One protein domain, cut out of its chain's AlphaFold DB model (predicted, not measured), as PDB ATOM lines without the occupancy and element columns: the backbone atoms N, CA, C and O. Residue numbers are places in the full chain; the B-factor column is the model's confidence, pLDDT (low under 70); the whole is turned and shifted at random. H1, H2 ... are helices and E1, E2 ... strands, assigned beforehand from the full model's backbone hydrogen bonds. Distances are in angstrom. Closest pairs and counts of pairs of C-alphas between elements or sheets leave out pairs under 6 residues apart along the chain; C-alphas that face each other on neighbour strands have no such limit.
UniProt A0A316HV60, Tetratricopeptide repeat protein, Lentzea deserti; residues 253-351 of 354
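This is residues 253 to 351 of the 354 residues of the protein "Tetratricopeptide repeat protein" of Lentzea deserti (UniProt A0A316HV60). An antiparallel sheet in the order E4, E5, E7, E6 has H3 and H2 over one face, while beside its edge strand E4 the hairpin of E2 and E3 extends the body. H2 fills the corner between that hairpin and the sheet, and H1 and E1 form a small end piece beyond the hairpin. The 99 printed residues hold three named helices and seven named strands, in the order H1, E1, E2, E3, H2, E4, E5, H3, E6, E7, of mixed class. The whole is compact, with a radius of gyration of the C-alphas of 13.0 A and spans of 33 by 31 by 23 A.

Begin with E4, residues 306 to 311, and E5, residues 316 to 321, a hairpin with N 307 and O 320 2.8 A apart, within hydrogen-bond range. Beside E5 look for E7, residues 346 to 350, with N 319 and O 347 at 2.9 A. E6, residues 340 to 343, makes a hairpin with E7, with N 341 and O 348 at 2.8 A. This sheet is twisted, with C-alphas up to 4.5 A off its best plane. H3, residues 326 to 335, is on it at a height of 9.2 A, along the strands at 0 degrees to E7 on the local plane; E5, H3 and E6 form a split strand-helix-strand unit, with E7 between its strands and a right-handed crossover. H2, residues 294 to 300, is on the same face at a height of 10.2 A, giving two layers, helices on one face of a sheet. H2 and H3 are close but not clearly touching, with the C-alphas of Leu 300 and Ala 329 closest at 6.4 A. E2, residues 277 to 282, and E3, residues 285 to 290, form an antiparallel hairpin, with N 278 and O 289 at 2.9 A. The closest C-alphas of E3 and E4 are those of Asp 290 and Cys 310, 6.1 A apart; those of E2 and H2 are of Ala 282 and Thr 298, 5.5 A. Farther out, H1, residues 261 to 264, and E1, residues 270 to 273, come closest at the C-alphas of Lys 264 and Val 271, 5.4 A; E1 pairs with no named strand. In H2 and H3 every O i to N i+4 pair is within hydrogen-bond range; H1 is too short for one.

Find C-alpha 261 at (32.118, 12.917, 41.756), where H1 begins. E2 runs 15.5 A, E3 15.3 A, E4 14.4 A and E5 16.5 A. H3 starts at C-alpha 326, (5.692, 17.055, 28.740), and runs 14.2 A; E7 runs 13.6 A to C-alpha 350 at (13.484, 4.551, 20.512).

The C-alphas farthest apart are those of Gly 269 and Gly 337, 35.7 A. The printed part has no cut, and the links between named elements are tight. Mean pLDDT of the printed part is 88.9; residues 313 to 314 are under 70.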
ATOM      1  N   VAL A 253      23.894   1.173  44.039       85.88
ATOM      2  CA  VAL A 253      24.703   0.713  42.908       85.88
ATOM      3  C   VAL A 253      23.822  -0.119  41.981       85.88
ATOM      4  O   VAL A 253      23.393  -1.213  42.333       85.88
ATOM      5  N   LEU A 254      23.513   0.405  40.794       83.06
ATOM      6  CA  LEU A 254      22.611  -0.255  39.839       83.06
ATOM      7  C   LEU A 254      23.346  -0.945  38.684       83.06
ATOM      8  O   LEU A 254      22.725  -1.717  37.954       83.06
ATOM      9  N   GLY A 255      24.636  -0.659  38.498       81.88
ATOM     10  CA  GLY A 255      25.464  -1.225  37.437       81.88
ATOM     11  C   GLY A 255      26.893  -0.667  37.428       81.88
ATOM     12  O   GLY A 255      27.236   0.122  38.308       81.88
ATOM     13  N   PRO A 256      27.717  -1.075  36.449       80.88
ATOM     14  CA  PRO A 256      29.174  -0.940  36.465       80.88
ATOM     15  C   PRO A 256      29.718   0.446  36.169       80.88
ATOM     16  O   PRO A 256      30.916   0.669  36.326       80.88
ATOM     17  N   TYR A 257      28.868   1.370  35.740       84.00
ATOM     18  CA  TYR A 257      29.313   2.667  35.265       84.00
ATOM     19  C   TYR A 257      29.139   3.718  36.359       84.00
ATOM     20  O   TYR A 257      27.999   4.071  36.685       84.00
ATOM     21  N   PRO A 258      30.237   4.229  36.941       84.38
ATOM     22  CA  PRO A 258      30.156   5.198  38.017       84.38
ATOM     23  C   PRO A 258      29.621   6.543  37.519       84.38
ATOM     24  O   PRO A 258      29.896   6.985  36.400       84.38
ATOM     25  N   LEU A 259      28.898   7.243  38.391       86.69
ATOM     26  CA  LEU A 259      28.655   8.672  38.219       86.69
ATOM     27  C   LEU A 259      29.960   9.452  38.452       86.69
ATOM     28  O   LEU A 259      30.863   8.996  39.159       86.69
ATOM     29  N   CYS A 260      30.056  10.668  37.913       89.88
ATOM     30  CA  CYS A 260      31.147  11.573  38.273       89.88
ATOM     31  C   CYS A 260      31.006  12.044  39.735       89.88
ATOM     32  O   CYS A 260      29.901  12.072  40.284       89.88
ATOM     33  N   ASP A 261      32.108  12.485  40.349       88.94
ATOM     34  CA  ASP A 261      32.118  12.917  41.756       88.94
ATOM     35  C   ASP A 261      31.134  14.053  42.052       88.94
ATOM     36  O   ASP A 261      30.580  14.126  43.145       88.94
ATOM     37  N   THR A 262      30.875  14.924  41.073       90.12
ATOM     38  CA  THR A 262      29.881  15.994  41.204       90.12
ATOM     39  C   THR A 262      28.464  15.437  41.287       90.12
ATOM     40  O   THR A 262      27.703  15.839  42.160       90.12
ATOM     41  N   CYS A 263      28.100  14.491  40.421       89.81
ATOM     42  CA  CYS A 263      26.744  13.945  40.400       89.81
ATOM     43  C   CYS A 263      26.467  13.054  41.614       89.81
ATOM     44  O   CYS A 263      25.394  13.170  42.202       89.81
ATOM     45  N   LYS A 264      27.458  12.278  42.078       90.00
ATOM     46  CA  LYS A 264      27.347  11.472  43.310       90.00
ATOM     47  C   LYS A 264      26.858  12.285  44.517       90.00
ATOM     48  O   LYS A 264      26.082  11.778  45.319       90.00
ATOM     49  N   GLN A 265      27.250  13.560  44.623       87.56
ATOM     50  CA  GLN A 265      26.873  14.438  45.742       87.56
ATOM     51  C   GLN A 265      25.377  14.780  45.792       87.56
ATOM     52  O   GLN A 265      24.863  15.100  46.862       87.56
ATOM     53  N   PHE A 266      24.673  14.722  44.659       87.00
ATOM     54  CA  PHE A 266      23.277  15.163  44.552       87.00
ATOM     55  C   PHE A 266      22.315  14.048  44.128       87.00
ATOM     56  O   PHE A 266      21.103  14.258  44.141       87.00
ATOM     57  N   SER A 267      22.817  12.856  43.792       83.94
ATOM     58  CA  SER A 267      22.000  11.721  43.340       83.94
ATOM     59  C   SER A 267      21.406  10.867  44.471       83.94
ATOM     60  O   SER A 267      20.869   9.795  44.206       83.94
ATOM     61  N   GLY A 268      21.471  11.328  45.727       84.19
ATOM     62  CA  GLY A 268      20.803  10.676  46.861       84.19
ATOM     63  C   GLY A 268      21.319   9.264  47.157       84.19
ATOM     64  O   GLY A 268      20.517   8.370  47.397       84.19
ATOM     65  N   GLY A 269      22.639   9.066  47.085       85.56
ATOM     66  CA  GLY A 269      23.292   7.770  47.299       85.56
ATOM     67  C   GLY A 269      23.502   6.957  46.021       85.56
ATOM     68  O   GLY A 269      24.279   6.015  46.034       85.56
ATOM     69  N   LEU A 270      22.888   7.317  44.888       87.50
ATOM     70  CA  LEU A 270      23.200   6.665  43.612       87.50
ATOM     71  C   LEU A 270      24.639   6.979  43.188       87.50
ATOM     72  O   LEU A 270      24.971   8.138  42.940       87.50
ATOM     73  N   VAL A 271      25.475   5.946  43.082       86.44
ATOM     74  CA  VAL A 271      26.903   6.097  42.752       86.44
ATOM     75  C   VAL A 271      27.310   5.437  41.441       86.44
ATOM     76  O   VAL A 271      28.300   5.869  40.846       86.44
ATOM     77  N   ALA A 272      26.557   4.443  40.965       85.56
ATOM     78  CA  ALA A 272      26.814   3.772  39.693       85.56
ATOM     79  C   ALA A 272      25.531   3.201  39.068       85.56
ATOM     80  O   ALA A 272      24.576   2.857  39.770       85.56
ATOM     81  N   VAL A 273      25.502   3.113  37.737       85.94
ATOM     82  CA  VAL A 273      24.323   2.746  36.938       85.94
ATOM     83  C   VAL A 273      24.654   1.752  35.822       85.94
ATOM     84  O   VAL A 273      25.814   1.448  35.552       85.94
ATOM     85  N   ARG A 274      23.610   1.206  35.185       78.69
ATOM     86  CA  ARG A 274      23.725   0.133  34.180       78.69
ATOM     87  C   ARG A 274      24.347   0.545  32.861       78.69
ATOM     88  O   ARG A 274      24.962  -0.299  32.224       78.69
ATOM     89  N   HIS A 275      24.210   1.805  32.466       80.81
ATOM     90  CA  HIS A 275      24.727   2.301  31.194       80.81
ATOM     91  C   HIS A 275      25.811   3.336  31.411       80.81
ATOM     92  O   HIS A 275      25.803   4.070  32.400       80.81
ATOM     93  N   ARG A 276      26.749   3.413  30.467       84.69
ATOM     94  CA  ARG A 276      27.850   4.365  30.553       84.69
ATOM     95  C   ARG A 276      27.330   5.792  30.632       84.69
ATOM     96  O   ARG A 276      26.543   6.221  29.790       84.69
ATOM     97  N   GLN A 277      27.823   6.521  31.622       88.38
ATOM     98  CA  GLN A 277      27.434   7.898  31.876       88.38
ATOM     99  C   GLN A 277      28.446   8.869  31.293       88.38
ATOM    100  O   GLN A 277      29.654   8.630  31.331       88.38
ATOM    101  N   ILE A 278      27.959  10.008  30.816       90.81
ATOM    102  CA  ILE A 278      28.799  11.173  30.551       90.81
ATOM    103  C   ILE A 278      28.236  12.386  31.281       90.81
ATOM    104  O   ILE A 278      27.023  12.581  31.352       90.81
ATOM    105  N   HIS A 279      29.125  13.202  31.846       93.00
ATOM    106  CA  HIS A 279      28.733  14.466  32.463       93.00
ATOM    107  C   HIS A 279      28.538  15.513  31.376       93.00
ATOM    108  O   HIS A 279      29.492  15.891  30.691       93.00
ATOM    109  N   VAL A 280      27.313  16.002  31.230       93.88
ATOM    110  CA  VAL A 280      26.973  17.034  30.247       93.88
ATOM    111  C   VAL A 280      26.592  18.333  30.937       93.88
ATOM    112  O   VAL A 280      26.017  18.331  32.024       93.88
ATOM    113  N   ARG A 281      26.907  19.457  30.286       94.75
ATOM    114  CA  ARG A 281      26.492  20.802  30.700       94.75
ATOM    115  C   ARG A 281      25.821  21.498  29.526       94.75
ATOM    116  O   ARG A 281      26.475  21.737  28.514       94.75
ATOM    117  N   ALA A 282      24.542  21.831  29.654       94.25
ATOM    118  CA  ALA A 282      23.809  22.564  28.625       94.25
ATOM    119  C   ALA A 282      22.656  23.363  29.241       94.25
ATOM    120  O   ALA A 282      22.051  22.940  30.223       94.25
ATOM    121  N   HIS A 283      22.354  24.535  28.672       93.94
ATOM    122  CA  HIS A 283      21.226  25.386  29.087       93.94
ATOM    123  C   HIS A 283      21.149  25.655  30.607       93.94
ATOM    124  O   HIS A 283      20.068  25.679  31.192       93.94
ATOM    125  N   GLY A 284      22.307  25.843  31.257       91.62
ATOM    126  CA  GLY A 284      22.401  26.119  32.698       91.62
ATOM    127  C   GLY A 284      22.141  24.915  33.610       91.62
ATOM    128  O   GLY A 284      22.001  25.096  34.815       91.62
ATOM    129  N   LYS A 285      22.069  23.702  33.052       89.81
ATOM    130  CA  LYS A 285      21.892  22.438  33.774       89.81
ATOM    131  C   LYS A 285      23.117  21.551  33.586       89.81
ATOM    132  O   LYS A 285      23.808  21.642  32.566       89.81
ATOM    133  N   GLU A 286      23.359  20.677  34.556       91.56
ATOM    134  CA  GLU A 286      24.382  19.644  34.462       91.56
ATOM    135  C   GLU A 286      23.960  18.355  35.159       91.56
ATOM    136  O   GLU A 286      23.297  18.401  36.194       91.56
ATOM    137  N   ALA A 287      24.318  17.217  34.565       91.06
ATOM    138  CA  ALA A 287      24.083  15.890  35.123       91.06
ATOM    139  C   ALA A 287      24.930  14.839  34.392       91.06
ATOM    140  O   ALA A 287      25.316  15.028  33.233       91.06
ATOM    141  N   CYS A 288      25.154  13.704  35.051       91.81
ATOM    142  CA  CYS A 288      25.476  12.449  34.391       91.81
ATOM    143  C   CYS A 288      24.218  11.934  33.693       91.81
ATOM    144  O   CYS A 288      23.154  11.850  34.309       91.81
ATOM    145  N   VAL A 289      24.351  11.633  32.407       90.31
ATOM    146  CA  VAL A 289      23.291  11.054  31.582       90.31
ATOM    147  C   VAL A 289      23.854   9.881  30.797       90.31
ATOM    148  O   VAL A 289      25.051   9.869  30.475       90.31
ATOM    149  N   ASP A 290      22.991   8.927  30.443       88.81
ATOM    150  CA  ASP A 290      23.341   7.835  29.539       88.81
ATOM    151  C   ASP A 290      24.006   8.405  28.284       88.81
ATOM    152  O   ASP A 290      23.458   9.285  27.611       88.81
ATOM    153  N   GLN A 291      25.190   7.895  27.946       86.69
ATOM    154  CA  GLN A 291      25.982   8.388  26.821       86.69
ATOM    155  C   GLN A 291      25.186   8.370  25.510       86.69
ATOM    156  O   GLN A 291      25.345   9.264  24.682       86.69
ATOM    157  N   GLY A 292      24.310   7.376  25.330       82.31
ATOM    158  CA  GLY A 292      23.431   7.281  24.165       82.31
ATOM    159  C   GLY A 292      22.356   8.363  24.084       82.31
ATOM    160  O   GLY A 292      21.913   8.686  22.988       82.31
ATOM    161  N   LEU A 293      21.978   8.958  25.215       89.06
ATOM    162  CA  LEU A 293      20.933   9.975  25.308       89.06
ATOM    163  C   LEU A 293      21.483  11.395  25.430       89.06
ATOM    164  O   LEU A 293      20.709  12.346  25.378       89.06
ATOM    165  N   ALA A 294      22.797  11.562  25.567       90.88
ATOM    166  CA  ALA A 294      23.417  12.844  25.878       90.88
ATOM    167  C   ALA A 294      23.034  13.985  24.923       90.88
ATOM    168  O   ALA A 294      22.669  15.070  25.380       90.88
ATOM    169  N   GLU A 295      23.066  13.755  23.609       90.81
ATOM    170  CA  GLU A 295      22.691  14.778  22.621       90.81
ATOM    171  C   GLU A 295      21.210  15.165  22.731       90.81
ATOM    172  O   GLU A 295      20.863  16.346  22.735       90.81
ATOM    173  N   ILE A 296      20.327  14.182  22.904       91.19
ATOM    174  CA  ILE A 296      18.885  14.428  23.018       91.19
ATOM    175  C   ILE A 296      18.547  15.117  24.333       91.19
ATOM    176  O   ILE A 296      17.767  16.064  24.337       91.19
ATOM    177  N   VAL A 297      19.143  14.688  25.443       91.94
ATOM    178  CA  VAL A 297      18.890  15.270  26.767       91.94
ATOM    179  C   VAL A 297      19.401  16.707  26.834       91.94
ATOM    180  O   VAL A 297      18.691  17.585  27.326       91.94
ATOM    181  N   THR A 298      20.586  16.982  26.286       93.44
ATOM    182  CA  THR A 298      21.112  18.354  26.224       93.44
ATOM    183  C   THR A 298      20.257  19.259  25.336       93.44
ATOM    184  O   THR A 298      19.989  20.390  25.737       93.44
ATOM    185  N   GLY A 299      19.752  18.769  24.198       93.50
ATOM    186  CA  GLY A 299      18.804  19.511  23.360       93.50
ATOM    187  C   GLY A 299      17.446  19.736  24.037       93.50
ATOM    188  O   GLY A 299      16.933  20.855  24.046       93.50
ATOM    189  N   LEU A 300      16.899  18.710  24.698       93.25
ATOM    190  CA  LEU A 300      15.662  18.800  25.481       93.25
ATOM    191  C   LEU A 300      15.756  19.866  26.572       93.25
ATOM    192  O   LEU A 300      14.773  20.551  26.849       93.25
ATOM    193  N   TRP A 301      16.932  20.053  27.177       95.19
ATOM    194  CA  TRP A 301      17.130  21.051  28.224       95.19
ATOM    195  C   TRP A 301      16.899  22.498  27.793       95.19
ATOM    196  O   TRP A 301      16.661  23.327  28.679       95.19
ATOM    197  N   ALA A 302      16.890  22.781  26.486       94.25
ATOM    198  CA  ALA A 302      16.502  24.072  25.924       94.25
ATOM    199  C   ALA A 302      15.009  24.386  26.108       94.25
ATOM    200  O   ALA A 302      14.640  25.553  26.222       94.25
ATOM    201  N   VAL A 303      14.158  23.356  26.135       93.00
ATOM    202  CA  VAL A 303      12.690  23.497  26.099       93.00
ATOM    203  C   VAL A 303      11.990  22.884  27.313       93.00
ATOM    204  O   VAL A 303      10.847  23.224  27.608       93.00
ATOM    205  N   CYS A 304      12.667  21.999  28.047       91.62
ATOM    206  CA  CYS A 304      12.103  21.227  29.147       91.62
ATOM    207  C   CYS A 304      13.153  20.958  30.241       91.62
ATOM    208  O   CYS A 304      14.322  20.683  29.978       91.62
ATOM    209  N   ALA A 305      12.766  21.017  31.512       88.56
ATOM    210  CA  ALA A 305      13.542  20.436  32.603       88.56
ATOM    211  C   ALA A 305      13.194  18.950  32.742       88.56
ATOM    212  O   ALA A 305      12.030  18.564  32.645       88.56
ATOM    213  N   THR A 306      14.204  18.113  32.964       88.56
ATOM    214  CA  THR A 306      14.041  16.666  33.129       88.56
ATOM    215  C   THR A 306      14.463  16.266  34.538       88.56
ATOM    216  O   THR A 306      15.386  16.846  35.106       88.56
ATOM    217  N   ARG A 307      13.751  15.303  35.124       86.12
ATOM    218  CA  ARG A 307      14.054  14.723  36.440       86.12
ATOM    219  C   ARG A 307      14.893  13.455  36.333       86.12
ATOM    220  O   ARG A 307      15.674  13.173  37.228       86.12
ATOM    221  N   SER A 308      14.695  12.685  35.265       84.56
ATOM    222  CA  SER A 308      15.419  11.445  34.986       84.56
ATOM    223  C   SER A 308      15.373  11.140  33.491       84.56
ATOM    224  O   SER A 308      14.450  11.580  32.794       84.56
ATOM    225  N   CYS A 309      16.359  10.394  33.012       86.38
ATOM    226  CA  CYS A 309      16.398   9.796  31.687       86.38
ATOM    227  C   CYS A 309      17.265   8.536  31.732       86.38
ATOM    228  O   CYS A 309      18.286   8.534  32.415       86.38
ATOM    229  N   CYS A 310      16.867   7.489  31.016       84.62
ATOM    230  CA  CYS A 310      17.646   6.255  30.893       84.62
ATOM    231  C   CYS A 310      17.213   5.501  29.629       84.62
ATOM    232  O   CYS A 310      16.088   5.673  29.155       84.62
ATOM    233  N   GLU A 311      18.094   4.674  29.091       84.75
ATOM    234  CA  GLU A 311      17.820   3.678  28.055       84.75
ATOM    235  C   GLU A 311      17.672   2.299  28.713       84.75
ATOM    236  O   GLU A 311      18.272   2.054  29.755       84.75
ATOM    237  N   ASP A 312      16.838   1.407  28.181       79.19
ATOM    238  CA  ASP A 312      16.818  -0.003  28.581       79.19
ATOM    239  C   ASP A 312      17.656  -0.872  27.631       79.19
ATOM    240  O   ASP A 312      18.090  -0.437  26.564       79.19
ATOM    241  N   GLU A 313      17.887  -2.132  28.007       66.81
ATOM    242  CA  GLU A 313      18.695  -3.063  27.204       66.81
ATOM    243  C   GLU A 313      18.064  -3.413  25.842       66.81
ATOM    244  O   GLU A 313      18.734  -3.982  24.983       66.81
ATOM    245  N   GLY A 314      16.783  -3.088  25.637       68.81
ATOM    246  CA  GLY A 314      16.061  -3.269  24.379       68.81
ATOM    247  C   GLY A 314      16.068  -2.031  23.479       68.81
ATOM    248  O   GLY A 314      15.341  -2.030  22.477       68.81
ATOM    249  N   GLY A 315      16.828  -0.989  23.842       75.44
ATOM    250  CA  GLY A 315      16.937   0.277  23.114       75.44
ATOM    251  C   GLY A 315      15.732   1.207  23.297       75.44
ATOM    252  O   GLY A 315      15.599   2.198  22.574       75.44
ATOM    253  N   ARG A 316      14.816   0.901  24.229       86.94
ATOM    254  CA  ARG A 316      13.716   1.804  24.592       86.94
ATOM    255  C   ARG A 316      14.235   2.769  25.652       86.94
ATOM    256  O   ARG A 316      14.581   2.384  26.763       86.94
ATOM    257  N   ALA A 317      14.280   4.041  25.299       91.19
ATOM    258  CA  ALA A 317      14.642   5.123  26.191       91.19
ATOM    259  C   ALA A 317      13.416   5.749  26.839       91.19
ATOM    260  O   ALA A 317      12.308   5.685  26.303       91.19
ATOM    261  N   TYR A 318      13.630   6.393  27.980       92.19
ATOM    262  CA  TYR A 318      12.645   7.264  28.588       92.19
ATOM    263  C   TYR A 318      13.255   8.573  29.072       92.19
ATOM    264  O   TYR A 318      14.427   8.654  29.445       92.19
ATOM    265  N   VAL A 319      12.413   9.601  29.125       92.75
ATOM    266  CA  VAL A 319      12.680  10.862  29.815       92.75
ATOM    267  C   VAL A 319      11.491  11.181  30.714       92.75
ATOM    268  O   VAL A 319      10.337  10.971  30.346       92.75
ATOM    269  N   VAL A 320      11.771  11.724  31.897       93.12
ATOM    270  CA  VAL A 320      10.758  12.214  32.835       93.12
ATOM    271  C   VAL A 320      10.819  13.741  32.893       93.12
ATOM    272  O   VAL A 320      11.628  14.288  33.648       93.12
ATOM    273  N   PRO A 321       9.979  14.457  32.127       92.88
ATOM    274  CA  PRO A 321       9.795  15.894  32.276       92.88
ATOM    275  C   PRO A 321       9.407  16.306  33.703       92.88
ATOM    276  O   PRO A 321       8.799  15.551  34.474       92.88
ATOM    277  N   VAL A 322       9.723  17.549  34.060       91.25
ATOM    278  CA  VAL A 322       9.071  18.217  35.192       91.25
ATOM    279  C   VAL A 322       7.567  18.344  34.883       91.25
ATOM    280  O   VAL A 322       7.203  18.589  33.727       91.25
ATOM    281  N   PRO A 323       6.672  18.159  35.877       90.44
ATOM    282  CA  PRO A 323       5.230  18.262  35.661       90.44
ATOM    283  C   PRO A 323       4.830  19.529  34.892       90.44
ATOM    284  O   PRO A 323       5.284  20.627  35.206       90.44
ATOM    285  N   GLY A 324       3.984  19.366  33.870       88.81
ATOM    286  CA  GLY A 324       3.526  20.454  32.997       88.81
ATOM    287  C   GLY A 324       4.415  20.749  31.781       88.81
ATOM    288  O   GLY A 324       3.989  21.508  30.917       88.81
ATOM    289  N   GLN A 325       5.601  20.139  31.664       92.50
ATOM    290  CA  GLN A 325       6.520  20.372  30.535       92.50
ATOM    291  C   GLN A 325       6.550  19.242  29.491       92.50
ATOM    292  O   GLN A 325       7.256  19.355  28.491       92.50
ATOM    293  N   ALA A 326       5.761  18.177  29.680       92.00
ATOM    294  CA  ALA A 326       5.692  17.055  28.740       92.00
ATOM    295  C   ALA A 326       5.343  17.465  27.291       92.00
ATOM    296  O   ALA A 326       6.046  17.002  26.398       92.00
ATOM    297  N   PRO A 327       4.387  18.386  27.025       94.19
ATOM    298  CA  PRO A 327       4.071  18.783  25.649       94.19
ATOM    299  C   PRO A 327       5.257  19.397  24.890       94.19
ATOM    300  O   PRO A 327       5.462  19.095  23.719       94.19
ATOM    301  N   ALA A 328       6.081  20.212  25.560       93.81
ATOM    302  CA  ALA A 328       7.266  20.813  24.945       93.81
ATOM    303  C   ALA A 328       8.351  19.767  24.632       93.81
ATOM    304  O   ALA A 328       9.045  19.862  23.621       93.81
ATOM    305  N   ALA A 329       8.497  18.755  25.494       93.56
ATOM    306  CA  ALA A 329       9.413  17.645  25.255       93.56
ATOM    307  C   ALA A 329       8.929  16.730  24.114       93.56
ATOM    308  O   ALA A 329       9.743  16.307  23.295       93.56
ATOM    309  N   GLU A 330       7.623  16.461  24.025       94.44
ATOM    310  CA  GLU A 330       7.020  15.712  22.915       94.44
ATOM    311  C   GLU A 330       7.223  16.423  21.574       94.44
ATOM    312  O   GLU A 330       7.648  15.789  20.610       94.44
ATOM    313  N   GLU A 331       6.984  17.738  21.515       95.00
ATOM    314  CA  GLU A 331       7.193  18.540  20.304       95.00
ATOM    315  C   GLU A 331       8.658  18.507  19.847       95.00
ATOM    316  O   GLU A 331       8.940  18.295  18.666       95.00
ATOM    317  N   PHE A 332       9.602  18.637  20.785       94.75
ATOM    318  CA  PHE A 332      11.030  18.530  20.490       94.75
ATOM    319  C   PHE A 332      11.407  17.155  19.925       94.75
ATOM    320  O   PHE A 332      12.058  17.077  18.883       94.75
ATOM    321  N   LEU A 333      10.981  16.068  20.578       92.81
ATOM    322  CA  LEU A 333      11.283  14.702  20.137       92.81
ATOM    323  C   LEU A 333      10.639  14.392  18.778       92.81
ATOM    324  O   LEU A 333      11.287  13.811  17.906       92.81
ATOM    325  N   ALA A 334       9.408  14.852  18.548       92.62
ATOM    326  CA  ALA A 334       8.748  14.742  17.252       92.62
ATOM    327  C   ALA A 334       9.514  15.495  16.150       92.62
ATOM    328  O   ALA A 334       9.635  14.989  15.033       92.62
ATOM    329  N   GLY A 335      10.095  16.658  16.469       92.19
ATOM    330  CA  GLY A 335      10.970  17.414  15.567       92.19
ATOM    331  C   GLY A 335      12.240  16.660  15.153       92.19
ATOM    332  O   GLY A 335      12.761  16.893  14.064       92.19
ATOM    333  N   LEU A 336      12.697  15.708  15.973       89.69
ATOM    334  CA  LEU A 336      13.800  14.791  15.659       89.69
ATOM    335  C   LEU A 336      13.345  13.533  14.894       89.69
ATOM    336  O   LEU A 336      14.151  12.642  14.636       89.69
ATOM    337  N   GLY A 337      12.058  13.431  14.547       89.38
ATOM    338  CA  GLY A 337      11.479  12.245  13.912       89.38
ATOM    339  C   GLY A 337      11.291  11.061  14.865       89.38
ATOM    340  O   GLY A 337      11.063   9.938  14.410       89.38
ATOM    341  N   VAL A 338      11.378  11.287  16.178       89.94
ATOM    342  CA  VAL A 338      11.243  10.250  17.203       89.94
ATOM    343  C   VAL A 338       9.772  10.077  17.574       89.94
ATOM    344  O   VAL A 338       9.079  11.040  17.901       89.94
ATOM    345  N   ARG A 339       9.278   8.833  17.541       90.50
ATOM    346  CA  ARG A 339       7.934   8.509  18.042       90.50
ATOM    347  C   ARG A 339       7.974   8.333  19.555       90.50
ATOM    348  O   ARG A 339       8.807   7.581  20.057       90.50
ATOM    349  N   VAL A 340       7.054   9.007  20.242       93.38
ATOM    350  CA  VAL A 340       6.982   9.045  21.705       93.38
ATOM    351  C   VAL A 340       5.681   8.411  22.191       93.38
ATOM    352  O   VAL A 340       4.606   8.703  21.671       93.38
ATOM    353  N   GLU A 341       5.789   7.572  23.213       94.19
ATOM    354  CA  GLU A 341       4.680   7.023  23.987       94.19
ATOM    355  C   GLU A 341       4.668   7.709  25.359       94.19
ATOM    356  O   GLU A 341       5.626   7.593  26.123       94.19
ATOM    357  N   ASN A 342       3.609   8.464  25.668       92.75
ATOM    358  CA  ASN A 342       3.464   9.129  26.965       92.75
ATOM    359  C   ASN A 342       2.628   8.263  27.915       92.75
ATOM    360  O   ASN A 342       1.417   8.116  27.741       92.75
ATOM    361  N   GLU A 343       3.274   7.729  28.949       92.31
ATOM    362  CA  GLU A 343       2.629   6.951  30.003       92.31
ATOM    363  C   GLU A 343       2.739   7.713  31.331       92.31
ATOM    364  O   GLU A 343       3.776   7.723  31.995       92.31
ATOM    365  N   GLY A 344       1.665   8.404  31.722       87.81
ATOM    366  CA  GLY A 344       1.603   9.093  33.016       87.81
ATOM    367  C   GLY A 344       2.615  10.236  33.183       87.81
ATOM    368  O   GLY A 344       3.026  10.528  34.306       87.81
ATOM    369  N   GLY A 345       3.026  10.884  32.087       87.75
ATOM    370  CA  GLY A 345       4.025  11.956  32.092       87.75
ATOM    371  C   GLY A 345       5.471  11.470  31.970       87.75
ATOM    372  O   GLY A 345       6.385  12.285  32.089       87.75
ATOM    373  N   VAL A 346       5.687  10.172  31.737       92.50
ATOM    374  CA  VAL A 346       6.973   9.601  31.321       92.50
ATOM    375  C   VAL A 346       6.922   9.412  29.810       92.50
ATOM    376  O   VAL A 346       5.975   8.827  29.288       92.50
ATOM    377  N   LEU A 347       7.923   9.935  29.108       94.19
ATOM    378  CA  LEU A 347       8.009   9.882  27.654       94.19
ATOM    379  C   LEU A 347       8.944   8.749  27.250       94.19
ATOM    380  O   LEU A 347      10.149   8.872  27.457       94.19
ATOM    381  N   TYR A 348       8.401   7.675  26.680       93.88
ATOM    382  CA  TYR A 348       9.158   6.537  26.159       93.88
ATOM    383  C   TYR A 348       9.368   6.654  24.651       93.88
ATOM    384  O   TYR A 348       8.474   7.097  23.934       93.88
ATOM    385  N   PHE A 349      10.532   6.247  24.151       92.50
ATOM    386  CA  PHE A 349      10.865   6.315  22.727       92.50
ATOM    387  C   PHE A 349      12.011   5.368  22.346       92.50
ATOM    388  O   PHE A 349      12.650   4.774  23.207       92.50
ATOM    389  N   ARG A 350      12.286   5.224  21.045       88.81
ATOM    390  CA  ARG A 350      13.484   4.551  20.512       88.81
ATOM    391  C   ARG A 350      14.280   5.517  19.647       88.81
ATOM    392  O   ARG A 350      13.691   6.342  18.946       88.81
ATOM    393  N   LEU A 351      15.604   5.417  19.700       75.25
ATOM    394  CA  LEU A 351      16.485   6.258  18.894       75.25
ATOM    395  C   LEU A 351      16.548   5.754  17.444       75.25
ATOM    396  O   LEU A 351      16.645   4.548  17.232       75.25
TER     397      LEU A 351